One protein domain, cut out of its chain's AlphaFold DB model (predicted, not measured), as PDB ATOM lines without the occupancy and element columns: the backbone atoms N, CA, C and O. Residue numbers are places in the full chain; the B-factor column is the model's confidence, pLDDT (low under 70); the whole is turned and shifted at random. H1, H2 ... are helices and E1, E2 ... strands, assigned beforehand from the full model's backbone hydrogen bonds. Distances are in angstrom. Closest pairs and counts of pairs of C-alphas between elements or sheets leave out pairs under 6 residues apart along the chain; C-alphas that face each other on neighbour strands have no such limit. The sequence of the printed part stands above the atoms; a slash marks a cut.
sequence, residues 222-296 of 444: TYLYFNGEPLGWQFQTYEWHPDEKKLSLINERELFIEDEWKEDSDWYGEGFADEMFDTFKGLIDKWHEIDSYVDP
ATOM      1  N   THR A 222     -32.889  18.354 -30.684       97.25
ATOM      2  CA  THR A 222     -33.661  19.434 -31.310       97.25
ATOM      3  C   THR A 222     -32.711  20.565 -31.710       97.25
ATOM      4  O   THR A 222     -31.491  20.409 -31.610       97.25
ATOM      5  N   TYR A 223     -33.237  21.694 -32.177       97.12
ATOM      6  CA  TYR A 223     -32.419  22.855 -32.494       97.12
ATOM      7  C   TYR A 223     -33.140  24.181 -32.226       97.12
ATOM      8  O   TYR A 223     -34.373  24.266 -32.261       97.12
ATOM      9  N   LEU A 224     -32.347  25.232 -32.037       95.75
ATOM     10  CA  LEU A 224     -32.762  26.634 -32.025       95.75
ATOM     11  C   LEU A 224     -32.323  27.317 -33.324       95.75
ATOM     12  O   LEU A 224     -31.241  27.044 -33.833       95.75
ATOM     13  N   TYR A 225     -33.162  28.193 -33.870       94.75
ATOM     14  CA  TYR A 225     -32.865  29.047 -35.017       94.75
ATOM     15  C   TYR A 225     -32.804  30.506 -34.575       94.75
ATOM     16  O   TYR A 225     -33.787  31.064 -34.076       94.75
ATOM     17  N   PHE A 226     -31.666  31.133 -34.840       92.50
ATOM     18  CA  PHE A 226     -31.383  32.522 -34.529       92.50
ATOM     19  C   PHE A 226     -31.469  33.337 -35.813       92.50
ATOM     20  O   PHE A 226     -30.738  33.093 -36.768       92.50
ATOM     21  N   ASN A 227     -32.377  34.312 -35.841       87.12
ATOM     22  CA  ASN A 227     -32.602  35.207 -36.982       87.12
ATOM     23  C   ASN A 227     -31.864  36.556 -36.847       87.12
ATOM     24  O   ASN A 227     -32.179  37.497 -37.579       87.12
ATOM     25  N   GLY A 228     -30.944  36.659 -35.883       83.00
ATOM     26  CA  GLY A 228     -30.212  37.872 -35.524       83.00
ATOM     27  C   GLY A 228     -28.705  37.683 -35.650       83.00
ATOM     28  O   GLY A 228     -28.242  37.033 -36.578       83.00
ATOM     29  N   GLU A 229     -27.942  38.268 -34.729       82.00
ATOM     30  CA  GLU A 229     -26.509  38.003 -34.586       82.00
ATOM     31  C   GLU A 229     -26.283  37.207 -33.289       82.00
ATOM     32  O   GLU A 229     -26.589  37.733 -32.213       82.00
ATOM     33  N   PRO A 230     -25.801  35.950 -33.371       87.19
ATOM     34  CA  PRO A 230     -25.442  35.218 -34.594       87.19
ATOM     35  C   PRO A 230     -26.664  34.771 -35.422       87.19
ATOM     36  O   PRO A 230     -27.744  34.536 -34.879       87.19
ATOM     37  N   LEU A 231     -26.485  34.651 -36.744       91.06
ATOM     38  CA  LEU A 231     -27.486  34.091 -37.663       91.06
ATOM     39  C   LEU A 231     -27.166  32.614 -37.850       91.06
ATOM     40  O   LEU A 231     -26.050  32.292 -38.248       91.06
ATOM     41  N   GLY A 232     -28.127  31.726 -37.629       94.44
ATOM     42  CA  GLY A 232     -27.936  30.305 -37.902       94.44
ATOM     43  C   GLY A 232     -28.667  29.407 -36.920       94.44
ATOM     44  O   GLY A 232     -29.720  29.774 -36.396       94.44
ATOM     45  N   TRP A 233     -28.120  28.219 -36.686       96.31
ATOM     46  CA  TRP A 233     -28.769  27.178 -35.895       96.31
ATOM     47  C   TRP A 233     -27.873  26.677 -34.776       96.31
ATOM     48  O   TRP A 233     -26.659  26.635 -34.921       96.31
ATOM     49  N   GLN A 234     -28.479  26.250 -33.678       97.00
ATOM     50  CA  GLN A 234     -27.786  25.554 -32.604       97.00
ATOM     51  C   GLN A 234     -28.500  24.233 -32.350       97.00
ATOM     52  O   GLN A 234     -29.647  24.229 -31.902       97.00
ATOM     53  N   PHE A 235     -27.842  23.117 -32.653       97.69
ATOM     54  CA  PHE A 235     -28.326  21.806 -32.248       97.69
ATOM     55  C   PHE A 235     -28.102  21.622 -30.755       97.69
ATOM     56  O   PHE A 235     -27.028  21.928 -30.241       97.69
ATOM     57  N   GLN A 236     -29.107  21.081 -30.079       97.62
ATOM     58  CA  GLN A 236     -29.051  20.759 -28.660       97.62
ATOM     59  C   GLN A 236     -29.412  19.297 -28.475       97.62
ATOM     60  O   GLN A 236     -30.439  18.828 -28.979       97.62
ATOM     61  N   THR A 237     -28.556  18.577 -27.760       97.81
ATOM     62  CA  THR A 237     -28.755  17.162 -27.470       97.81
ATOM     63  C   THR A 237     -28.752  16.919 -25.973       97.81
ATOM     64  O   THR A 237     -27.811  17.286 -25.269       97.81
ATOM     65  N   TYR A 238     -29.804  16.262 -25.508       97.75
ATOM     66  CA  TYR A 238     -30.064  15.985 -24.109       97.75
ATOM     67  C   TYR A 238     -30.002  14.480 -23.843       97.75
ATOM     68  O   TYR A 238     -30.494  13.685 -24.642       97.75
ATOM     69  N   GLU A 239     -29.438  14.087 -22.707       97.06
ATOM     70  CA  GLU A 239     -29.491  12.721 -22.185       97.06
ATOM     71  C   GLU A 239     -30.726  12.541 -21.297       97.06
ATOM     72  O   GLU A 239     -31.013  13.367 -20.425       97.06
ATOM     73  N   TRP A 240     -31.474  11.461 -21.528       96.88
ATOM     74  CA  TRP A 240     -32.632  11.079 -20.729       96.88
ATOM     75  C   TRP A 240     -32.218  10.294 -19.485       96.88
ATOM     76  O   TRP A 240     -31.644   9.210 -19.570       96.88
ATOM     77  N   HIS A 241     -32.581  10.812 -18.313       95.94
ATOM     78  CA  HIS A 241     -32.375  10.155 -17.027       95.94
ATOM     79  C   HIS A 241     -33.731   9.714 -16.446       95.94
ATOM     80  O   HIS A 241     -34.358  10.484 -15.707       95.94
ATOM     81  N   PRO A 242     -34.202   8.486 -16.752       93.00
ATOM     82  CA  PRO A 242     -35.554   8.034 -16.412       93.00
ATOM     83  C   PRO A 242     -35.843   8.033 -14.908       93.00
ATOM     84  O   PRO A 242     -36.923   8.450 -14.492       93.00
ATOM     85  N   ASP A 243     -34.867   7.634 -14.086       92.25
ATOM     86  CA  ASP A 243     -35.014   7.559 -12.624       92.25
ATOM     87  C   ASP A 243     -35.239   8.937 -11.979       92.25
ATOM     88  O   ASP A 243     -35.913   9.063 -10.955       92.25
ATOM     89  N   GLU A 244     -34.674   9.980 -12.585       93.62
ATOM     90  CA  GLU A 244     -34.763  11.362 -12.113       93.62
ATOM     91  C   GLU A 244     -35.822  12.178 -12.864       93.62
ATOM     92  O   GLU A 244     -36.107  13.310 -12.473       93.62
ATOM     93  N   LYS A 245     -36.420  11.609 -13.919       93.81
ATOM     94  CA  LYS A 245     -37.395  12.265 -14.805       93.81
ATOM     95  C   LYS A 245     -36.849  13.581 -15.357       93.81
ATOM     96  O   LYS A 245     -37.544  14.598 -15.373       93.81
ATOM     97  N   LYS A 246     -35.581  13.572 -15.765       96.25
ATOM     98  CA  LYS A 246     -34.894  14.771 -16.242       96.25
ATOM     99  C   LYS A 246     -34.169  14.539 -17.558       96.25
ATOM    100  O   LYS A 246     -33.705  13.437 -17.845       96.25
ATOM    101  N   LEU A 247     -34.041  15.620 -18.304       97.69
ATOM    102  CA  LEU A 247     -33.144  15.777 -19.429       97.69
ATOM    103  C   LEU A 247     -31.967  16.641 -18.993       97.69
ATOM    104  O   LEU A 247     -32.162  17.673 -18.344       97.69
ATOM    105  N   SER A 248     -30.763  16.208 -19.351       97.06
ATOM    106  CA  SER A 248     -29.538  16.971 -19.128       97.06
ATOM    107  C   SER A 248     -28.856  17.262 -20.450       97.06
ATOM    108  O   SER A 248     -28.633  16.342 -21.234       97.06
ATOM    109  N   LEU A 249     -28.552  18.527 -20.722       96.69
ATOM    110  CA  LEU A 249     -27.846  18.923 -21.935       96.69
ATOM    111  C   LEU A 249     -26.425  18.350 -21.925       96.69
ATOM    112  O   LEU A 249     -25.645  18.604 -21.006       96.69
ATOM    113  N   ILE A 250     -26.092  17.565 -22.951       95.44
ATOM    114  CA  ILE A 250     -24.781  16.908 -23.077       95.44
ATOM    115  C   ILE A 250     -23.966  17.405 -24.267       95.44
ATOM    116  O   ILE A 250     -22.756  17.200 -24.291       95.44
ATOM    117  N   ASN A 251     -24.612  18.017 -25.261       95.56
ATOM    118  CA  ASN A 251     -23.939  18.517 -26.451       95.56
ATOM    119  C   ASN A 251     -24.694  19.699 -27.056       95.56
ATOM    120  O   ASN A 251     -25.915  19.639 -27.231       95.56
ATOM    121  N   GLU A 252     -23.935  20.717 -27.448       95.81
ATOM    122  CA  GLU A 252     -24.399  21.835 -28.259       95.81
ATOM    123  C   GLU A 252     -23.479  21.983 -29.465       95.81
ATOM    124  O   GLU A 252     -22.256  21.956 -29.325       95.81
ATOM    125  N   ARG A 253     -24.069  22.143 -30.649       95.12
ATOM    126  CA  ARG A 253     -23.321  22.424 -31.872       95.12
ATOM    127  C   ARG A 253     -23.893  23.653 -32.548       95.12
ATOM    128  O   ARG A 253     -25.056  23.668 -32.944       95.12
ATOM    129  N   GLU A 254     -23.053  24.666 -32.693       95.44
ATOM    130  CA  GLU A 254     -23.394  25.926 -33.339       95.44
ATOM    131  C   GLU A 254     -23.061  25.859 -34.833       95.44
ATOM    132  O   GLU A 254     -21.957  25.496 -35.236       95.44
ATOM    133  N   LEU A 255     -24.044  26.199 -35.661       94.38
ATOM    134  CA  LEU A 255     -23.957  26.367 -37.107       94.38
ATOM    135  C   LEU A 255     -24.298  27.823 -37.416       94.38
ATOM    136  O   LEU A 255     -25.382  28.141 -37.919       94.38
ATOM    137  N   PHE A 256     -23.403  28.717 -37.006       93.62
ATOM    138  CA  PHE A 256     -23.588  30.156 -37.111       93.62
ATOM    139  C   PHE A 256     -22.793  30.735 -38.271       93.62
ATOM    140  O   PHE A 256     -21.679  30.314 -38.562       93.62
ATOM    141  N   ILE A 257     -23.389  31.722 -38.932       89.69
ATOM    142  CA  ILE A 257     -22.700  32.572 -39.891       89.69
ATOM    143  C   ILE A 257     -21.893  33.589 -39.096       89.69
ATOM    144  O   ILE A 257     -22.455  34.518 -38.503       89.69
ATOM    145  N   GLU A 258     -20.581  33.387 -39.079       84.44
ATOM    146  CA  GLU A 258     -19.642  34.279 -38.412       84.44
ATOM    147  C   GLU A 258     -19.582  35.638 -39.115       84.44
ATOM    148  O   GLU A 258     -19.719  35.740 -40.336       84.44
ATOM    149  N   ASP A 259     -19.361  36.704 -38.346       78.94
ATOM    150  CA  ASP A 259     -19.289  38.059 -38.902       78.94
ATOM    151  C   ASP A 259     -18.136  38.206 -39.906       78.94
ATOM    152  O   ASP A 259     -18.282  38.893 -40.914       78.94
ATOM    153  N   GLU A 260     -17.030  37.492 -39.682       76.38
ATOM    154  CA  GLU A 260     -15.863  37.471 -40.573       76.38
ATOM    155  C   GLU A 260     -16.176  36.882 -41.958       76.38
ATOM    156  O   GLU A 260     -15.487  37.194 -42.927       76.38
ATOM    157  N   TRP A 261     -17.220  36.055 -42.072       78.50
ATOM    158  CA  TRP A 261     -17.646  35.445 -43.337       78.50
ATOM    159  C   TRP A 261     -18.583  36.354 -44.132       78.50
ATOM    160  O   TRP A 261     -18.749  36.168 -45.336       78.50
ATOM    161  N   LYS A 262     -19.228  37.314 -43.455       71.75
ATOM    162  CA  LYS A 262     -20.149  38.284 -44.068       71.75
ATOM    163  C   LYS A 262     -19.408  39.417 -44.770       71.75
ATOM    164  O   LYS A 262     -19.987  40.090 -45.620       71.75
ATOM    165  N   GLU A 263     -18.167  39.678 -44.373       69.38
ATOM    166  CA  GLU A 263     -17.312  40.641 -45.052       69.38
ATOM    167  C   GLU A 263     -16.625  39.954 -46.234       69.38
ATOM    168  O   GLU A 263     -15.929  38.954 -46.054       69.38
ATOM    169  N   ASP A 264     -16.798  40.507 -47.439       64.06
ATOM    170  CA  ASP A 264     -16.058  40.078 -48.628       64.06
ATOM    171  C   ASP A 264     -14.555  40.248 -48.359       64.06
ATOM    172  O   ASP A 264     -13.984  41.337 -48.489       64.06
ATOM    173  N   SER A 265     -13.915  39.168 -47.925       61.97
ATOM    174  CA  SER A 265     -12.489  39.126 -47.644       61.97
ATOM    175  C   SER A 265     -11.755  38.463 -48.802       61.97
ATOM    176  O   SER A 265     -12.282  37.575 -49.474       61.97
ATOM    177  N   ASP A 266     -10.489  38.839 -48.991       65.25
ATOM    178  CA  ASP A 266      -9.600  38.177 -49.955       65.25
ATOM    179  C   ASP A 266      -9.430  36.667 -49.663       65.25
ATOM    180  O   ASP A 266      -8.938  35.935 -50.519       65.25
ATOM    181  N   TRP A 267      -9.797  36.210 -48.457       59.41
ATOM    182  CA  TRP A 267      -9.628  34.833 -47.997       59.41
ATOM    183  C   TRP A 267     -10.835  33.939 -48.305       59.41
ATOM    184  O   TRP A 267     -10.649  32.826 -48.787       59.41
ATOM    185  N   TYR A 268     -12.057  34.420 -48.047       68.69
ATOM    186  CA  TYR A 268     -13.286  33.629 -48.213       68.69
ATOM    187  C   TYR A 268     -14.002  33.886 -49.550       68.69
ATOM    188  O   TYR A 268     -14.706  33.011 -50.042       68.69
ATOM    189  N   GLY A 269     -13.764  35.040 -50.184       71.69
ATOM    190  CA  GLY A 269     -14.415  35.422 -51.438       71.69
ATOM    191  C   GLY A 269     -15.836  35.971 -51.259       71.69
ATOM    192  O   GLY A 269     -16.421  35.922 -50.180       71.69
ATOM    193  N   GLU A 270     -16.379  36.536 -52.341       78.44
ATOM    194  CA  GLU A 270     -17.738  37.091 -52.380       78.44
ATOM    195  C   GLU A 270     -18.780  35.962 -52.310       78.44
ATOM    196  O   GLU A 270     -18.722  35.021 -53.103       78.44
ATOM    197  N   GLY A 271     -19.743  36.063 -51.388       82.69
ATOM    198  CA  GLY A 271     -20.870  35.121 -51.274       82.69
ATOM    199  C   GLY A 271     -20.642  33.890 -50.385       82.69
ATOM    200  O   GLY A 271     -21.559  33.084 -50.242       82.69
ATOM    201  N   PHE A 272     -19.486  33.756 -49.729       86.00
ATOM    202  CA  PHE A 272     -19.190  32.605 -48.861       86.00
ATOM    203  C   PHE A 272     -20.214  32.415 -47.729       86.00
ATOM    204  O   PHE A 272     -20.664  31.300 -47.472       86.00
ATOM    205  N   ALA A 273     -20.648  33.503 -47.081       87.50
ATOM    206  CA  ALA A 273     -21.690  33.439 -46.055       87.50
ATOM    207  C   ALA A 273     -23.021  32.870 -46.582       87.50
ATOM    208  O   ALA A 273     -23.674  32.108 -45.869       87.50
ATOM    209  N   ASP A 274     -23.407  33.211 -47.816       88.62
ATOM    210  CA  ASP A 274     -24.633  32.699 -48.436       88.62
ATOM    211  C   ASP A 274     -24.496  31.199 -48.745       88.62
ATOM    212  O   ASP A 274     -25.396  30.419 -48.432       88.62
ATOM    213  N   GLU A 275     -23.344  30.767 -49.271       89.25
ATOM    214  CA  GLU A 275     -23.051  29.349 -49.533       89.25
ATOM    215  C   GLU A 275     -23.055  28.507 -48.246       89.25
ATOM    216  O   GLU A 275     -23.631  27.413 -48.201       89.25
ATOM    217  N   MET A 276     -22.460  29.027 -47.168       90.50
ATOM    218  CA  MET A 276     -22.466  28.369 -45.860       90.50
ATOM    219  C   MET A 276     -23.866  28.325 -45.252       90.50
ATOM    220  O   MET A 276     -24.262  27.301 -44.689       90.50
ATOM    221  N   PHE A 277     -24.652  29.391 -45.408       91.75
ATOM    222  CA  PHE A 277     -26.040  29.413 -44.958       91.75
ATOM    223  C   PHE A 277     -26.888  28.371 -45.691       91.75
ATOM    224  O   PHE A 277     -27.619  27.616 -45.043       91.75
ATOM    225  N   ASP A 278     -26.763  28.274 -47.015       92.25
ATOM    226  CA  ASP A 278     -27.452  27.260 -47.819       92.25
ATOM    227  C   ASP A 278     -27.001  25.840 -47.449       92.25
ATOM    228  O   ASP A 278     -27.824  24.922 -47.366       92.25
ATOM    229  N   THR A 279     -25.717  25.660 -47.134       91.06
ATOM    230  CA  THR A 279     -25.175  24.389 -46.639       91.06
ATOM    231  C   THR A 279     -25.812  23.994 -45.308       91.06
ATOM    232  O   THR A 279     -26.339  22.885 -45.179       91.06
ATOM    233  N   PHE A 280     -25.826  24.891 -44.319       94.12
ATOM    234  CA  PHE A 280     -26.446  24.635 -43.014       94.12
ATOM    235  C   PHE A 280     -27.945  24.395 -43.136       94.12
ATOM    236  O   PHE A 280     -28.471  23.459 -42.532       94.12
ATOM    237  N   LYS A 281     -28.629  25.160 -43.987       94.62
ATOM    238  CA  LYS A 281     -30.037  24.932 -44.297       94.62
ATOM    239  C   LYS A 281     -30.275  23.529 -44.855       94.62
ATOM    240  O   LYS A 281     -31.172  22.843 -44.377       94.62
ATOM    241  N   GLY A 282     -29.440  23.065 -45.783       93.50
ATOM    242  CA  GLY A 282     -29.519  21.701 -46.309       93.50
ATOM    243  C   GLY A 282     -29.339  20.620 -45.234       93.50
ATOM    244  O   GLY A 282     -29.965  19.561 -45.316       93.50
ATOM    245  N   LEU A 283     -28.527  20.870 -44.200       92.69
ATOM    246  CA  LEU A 283     -28.398  19.967 -43.047       92.69
ATOM    247  C   LEU A 283     -29.666  19.956 -42.185       92.69
ATOM    248  O   LEU A 283     -30.108  18.883 -41.769       92.69
ATOM    249  N   ILE A 284     -30.271  21.122 -41.951       95.25
ATOM    250  CA  ILE A 284     -31.529  21.256 -41.200       95.25
ATOM    251  C   ILE A 284     -32.693  20.606 -41.954       95.25
ATOM    252  O   ILE A 284     -33.497  19.910 -41.337       95.25
ATOM    253  N   ASP A 285     -32.754  20.756 -43.277       94.56
ATOM    254  CA  ASP A 285     -33.769  20.117 -44.117       94.56
ATOM    255  C   ASP A 285     -33.633  18.586 -44.055       94.56
ATOM    256  O   ASP A 285     -34.610  17.891 -43.777       94.56
ATOM    257  N   LYS A 286     -32.411  18.039 -44.167       92.19
ATOM    258  CA  LYS A 286     -32.160  16.597 -43.955       92.19
ATOM    259  C   LYS A 286     -32.574  16.145 -42.557       92.19
ATOM    260  O   LYS A 286     -33.161  15.073 -42.406       92.19
ATOM    261  N   TRP A 287     -32.286  16.945 -41.531       95.12
ATOM    262  CA  TRP A 287     -32.711  16.666 -40.159       95.12
ATOM    263  C   TRP A 287     -34.234  16.662 -40.041       95.12
ATOM    264  O   TRP A 287     -34.798  15.784 -39.395       95.12
ATOM    265  N   HIS A 288     -34.943  17.547 -40.722       92.69
ATOM    266  CA  HIS A 288     -36.402  17.517 -40.723       92.69
ATOM    267  C   HIS A 288     -36.991  16.344 -41.494       92.69
ATOM    268  O   HIS A 288     -37.915  15.701 -40.998       92.69
ATOM    269  N   GLU A 289     -36.470  16.039 -42.674       92.12
ATOM    270  CA  GLU A 289     -37.099  15.109 -43.615       92.12
ATOM    271  C   GLU A 289     -36.736  13.641 -43.371       92.12
ATOM    272  O   GLU A 289     -37.560  12.755 -43.595       92.12
ATOM    273  N   ILE A 290     -35.516  13.362 -42.903       91.31
ATOM    274  CA  ILE A 290     -35.004  11.998 -42.746       91.31
ATOM    275  C   ILE A 290     -34.986  11.643 -41.265       91.31
ATOM    276  O   ILE A 290     -34.072  12.039 -40.548       91.31
ATOM    277  N   ASP A 291     -35.960  10.869 -40.785       88.25
ATOM    278  CA  ASP A 291     -36.090  10.554 -39.352       88.25
ATOM    279  C   ASP A 291     -34.820   9.948 -38.739       88.25
ATOM    280  O   ASP A 291     -34.440  10.346 -37.641       88.25
ATOM    281  N   SER A 292     -34.104   9.094 -39.475       88.31
ATOM    282  CA  SER A 292     -32.861   8.464 -39.011       88.31
ATOM    283  C   SER A 292     -31.625   9.370 -39.034       88.31
ATOM    284  O   SER A 292     -30.595   8.975 -38.502       88.31
ATOM    285  N   TYR A 293     -31.673  10.536 -39.688       91.69
ATOM    286  CA  TYR A 293     -30.539  11.461 -39.729       91.69
ATOM    287  C   TYR A 293     -30.537  12.357 -38.495       91.69
ATOM    288  O   TYR A 293     -31.514  13.045 -38.222       91.69
ATOM    289  N   VAL A 294     -29.437  12.395 -37.764       92.81
ATOM    290  CA  VAL A 294     -29.265  13.263 -36.595       92.81
ATOM    291  C   VAL A 294     -28.020  14.107 -36.808       92.81
ATOM    292  O   VAL A 294     -27.114  13.688 -37.529       92.81
ATOM    293  N   ASP A 295     -27.975  15.294 -36.212       94.25
ATOM    294  CA  ASP A 295     -26.720  16.039 -36.175       94.25
ATOM    295  C   ASP A 295     -25.698  15.227 -35.359       94.25
ATOM    296  O   ASP A 295     -26.075  14.725 -34.293       94.25
ATOM    297  N   PRO A 296     -24.461  15.024 -35.848       91.50
ATOM    298  CA  PRO A 296     -23.475  14.195 -35.166       91.50
ATOM    299  C   PRO A 296     -23.136  14.707 -33.762       91.50
ATOM    300  O   PRO A 296     -22.861  15.887 -33.568       91.50
TER     301      PRO A 296
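What this domain is: This is residues 222 to 296 of the 444 residues of an uncharacterized protein of Sporosarcina newyorkensis (UniProt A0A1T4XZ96). A long, twisted ribbon of three antiparallel strands has one long helix, H2, packed lengthwise over one face near the E1 end, while the E2 and E3 hairpin runs on past the helix. At the other end of the long axis the chain passes through the short H1 and a loop, residues 263 to 271, and folds back into H2. The 75 printed residues hold E1, E2, E3, H1 and H2 in that order along the chain, and the sheet order is E1, E2, E3. The class is mixed, helices and strands. The whole is loose, with a radius of gyration of the C-alphas of 15.5 A, and a rod in outline, spanning 54 by 24 by 20 A.

How they stand to each other: E2, residues 231 to 241, is the inner strand; E1, residues 222 to 227, and E3, residues 246 to 257, are the edge strands. They form a meander, each strand the antiparallel neighbour of the one before. E1 and E2 are a hairpin at 157 degrees between directions, with N 224 and O 234 within hydrogen-bond range at 2.9 A. E2 and E3 are a hairpin at 163 degrees, with N 235 and O 253 at 2.9 A and N 239 and O 248 at 2.8 A. E3 bends by 53 degrees at residue 250. H2, residues 272 to 289, is on one face of the sheet in two layers, a helix layer over a strand layer, at a height over the sheet of 9.5 A. It runs along the strands, at 8 degrees to E3 on the local plane. It lies over E2 and E3 and only just over E1, on which 3 of its C-alphas fall. Its closest C-alphas to E3 are those of Ala 273 and Ile 257, 6.3 A apart. H1, residues 259 to 262, is not on the sheet. H2 touches H1 with residues 272 to 273 alone, the closest C-alphas being those of Trp 261 and Ala 273, 5.3 A apart. In H2 every O i to N i+4 pair is within hydrogen-bond range; H1 is too short for such a pair.

Where its parts are: E2 and E3 each measure 32.0 A from first to last C-alpha, H2 25.6 A and E1 16.8 A. E1 begins at C-alpha 222, (-33.661, 19.434, -31.310). E3 ends at C-alpha 257, (-22.700, 32.572, -39.891), and H2 ends at C-alpha 289, (-37.099, 15.109, -43.615).

The domain as a whole: The C-alphas farthest apart, those of Asp 243 and Asp 266, are 54.6 A apart. The printed part has no cut and no long link; H1 to H2 is short, with 9 residues between them. The mean pLDDT of the printed part is 89.3, and residues 263 to 268 are under 70.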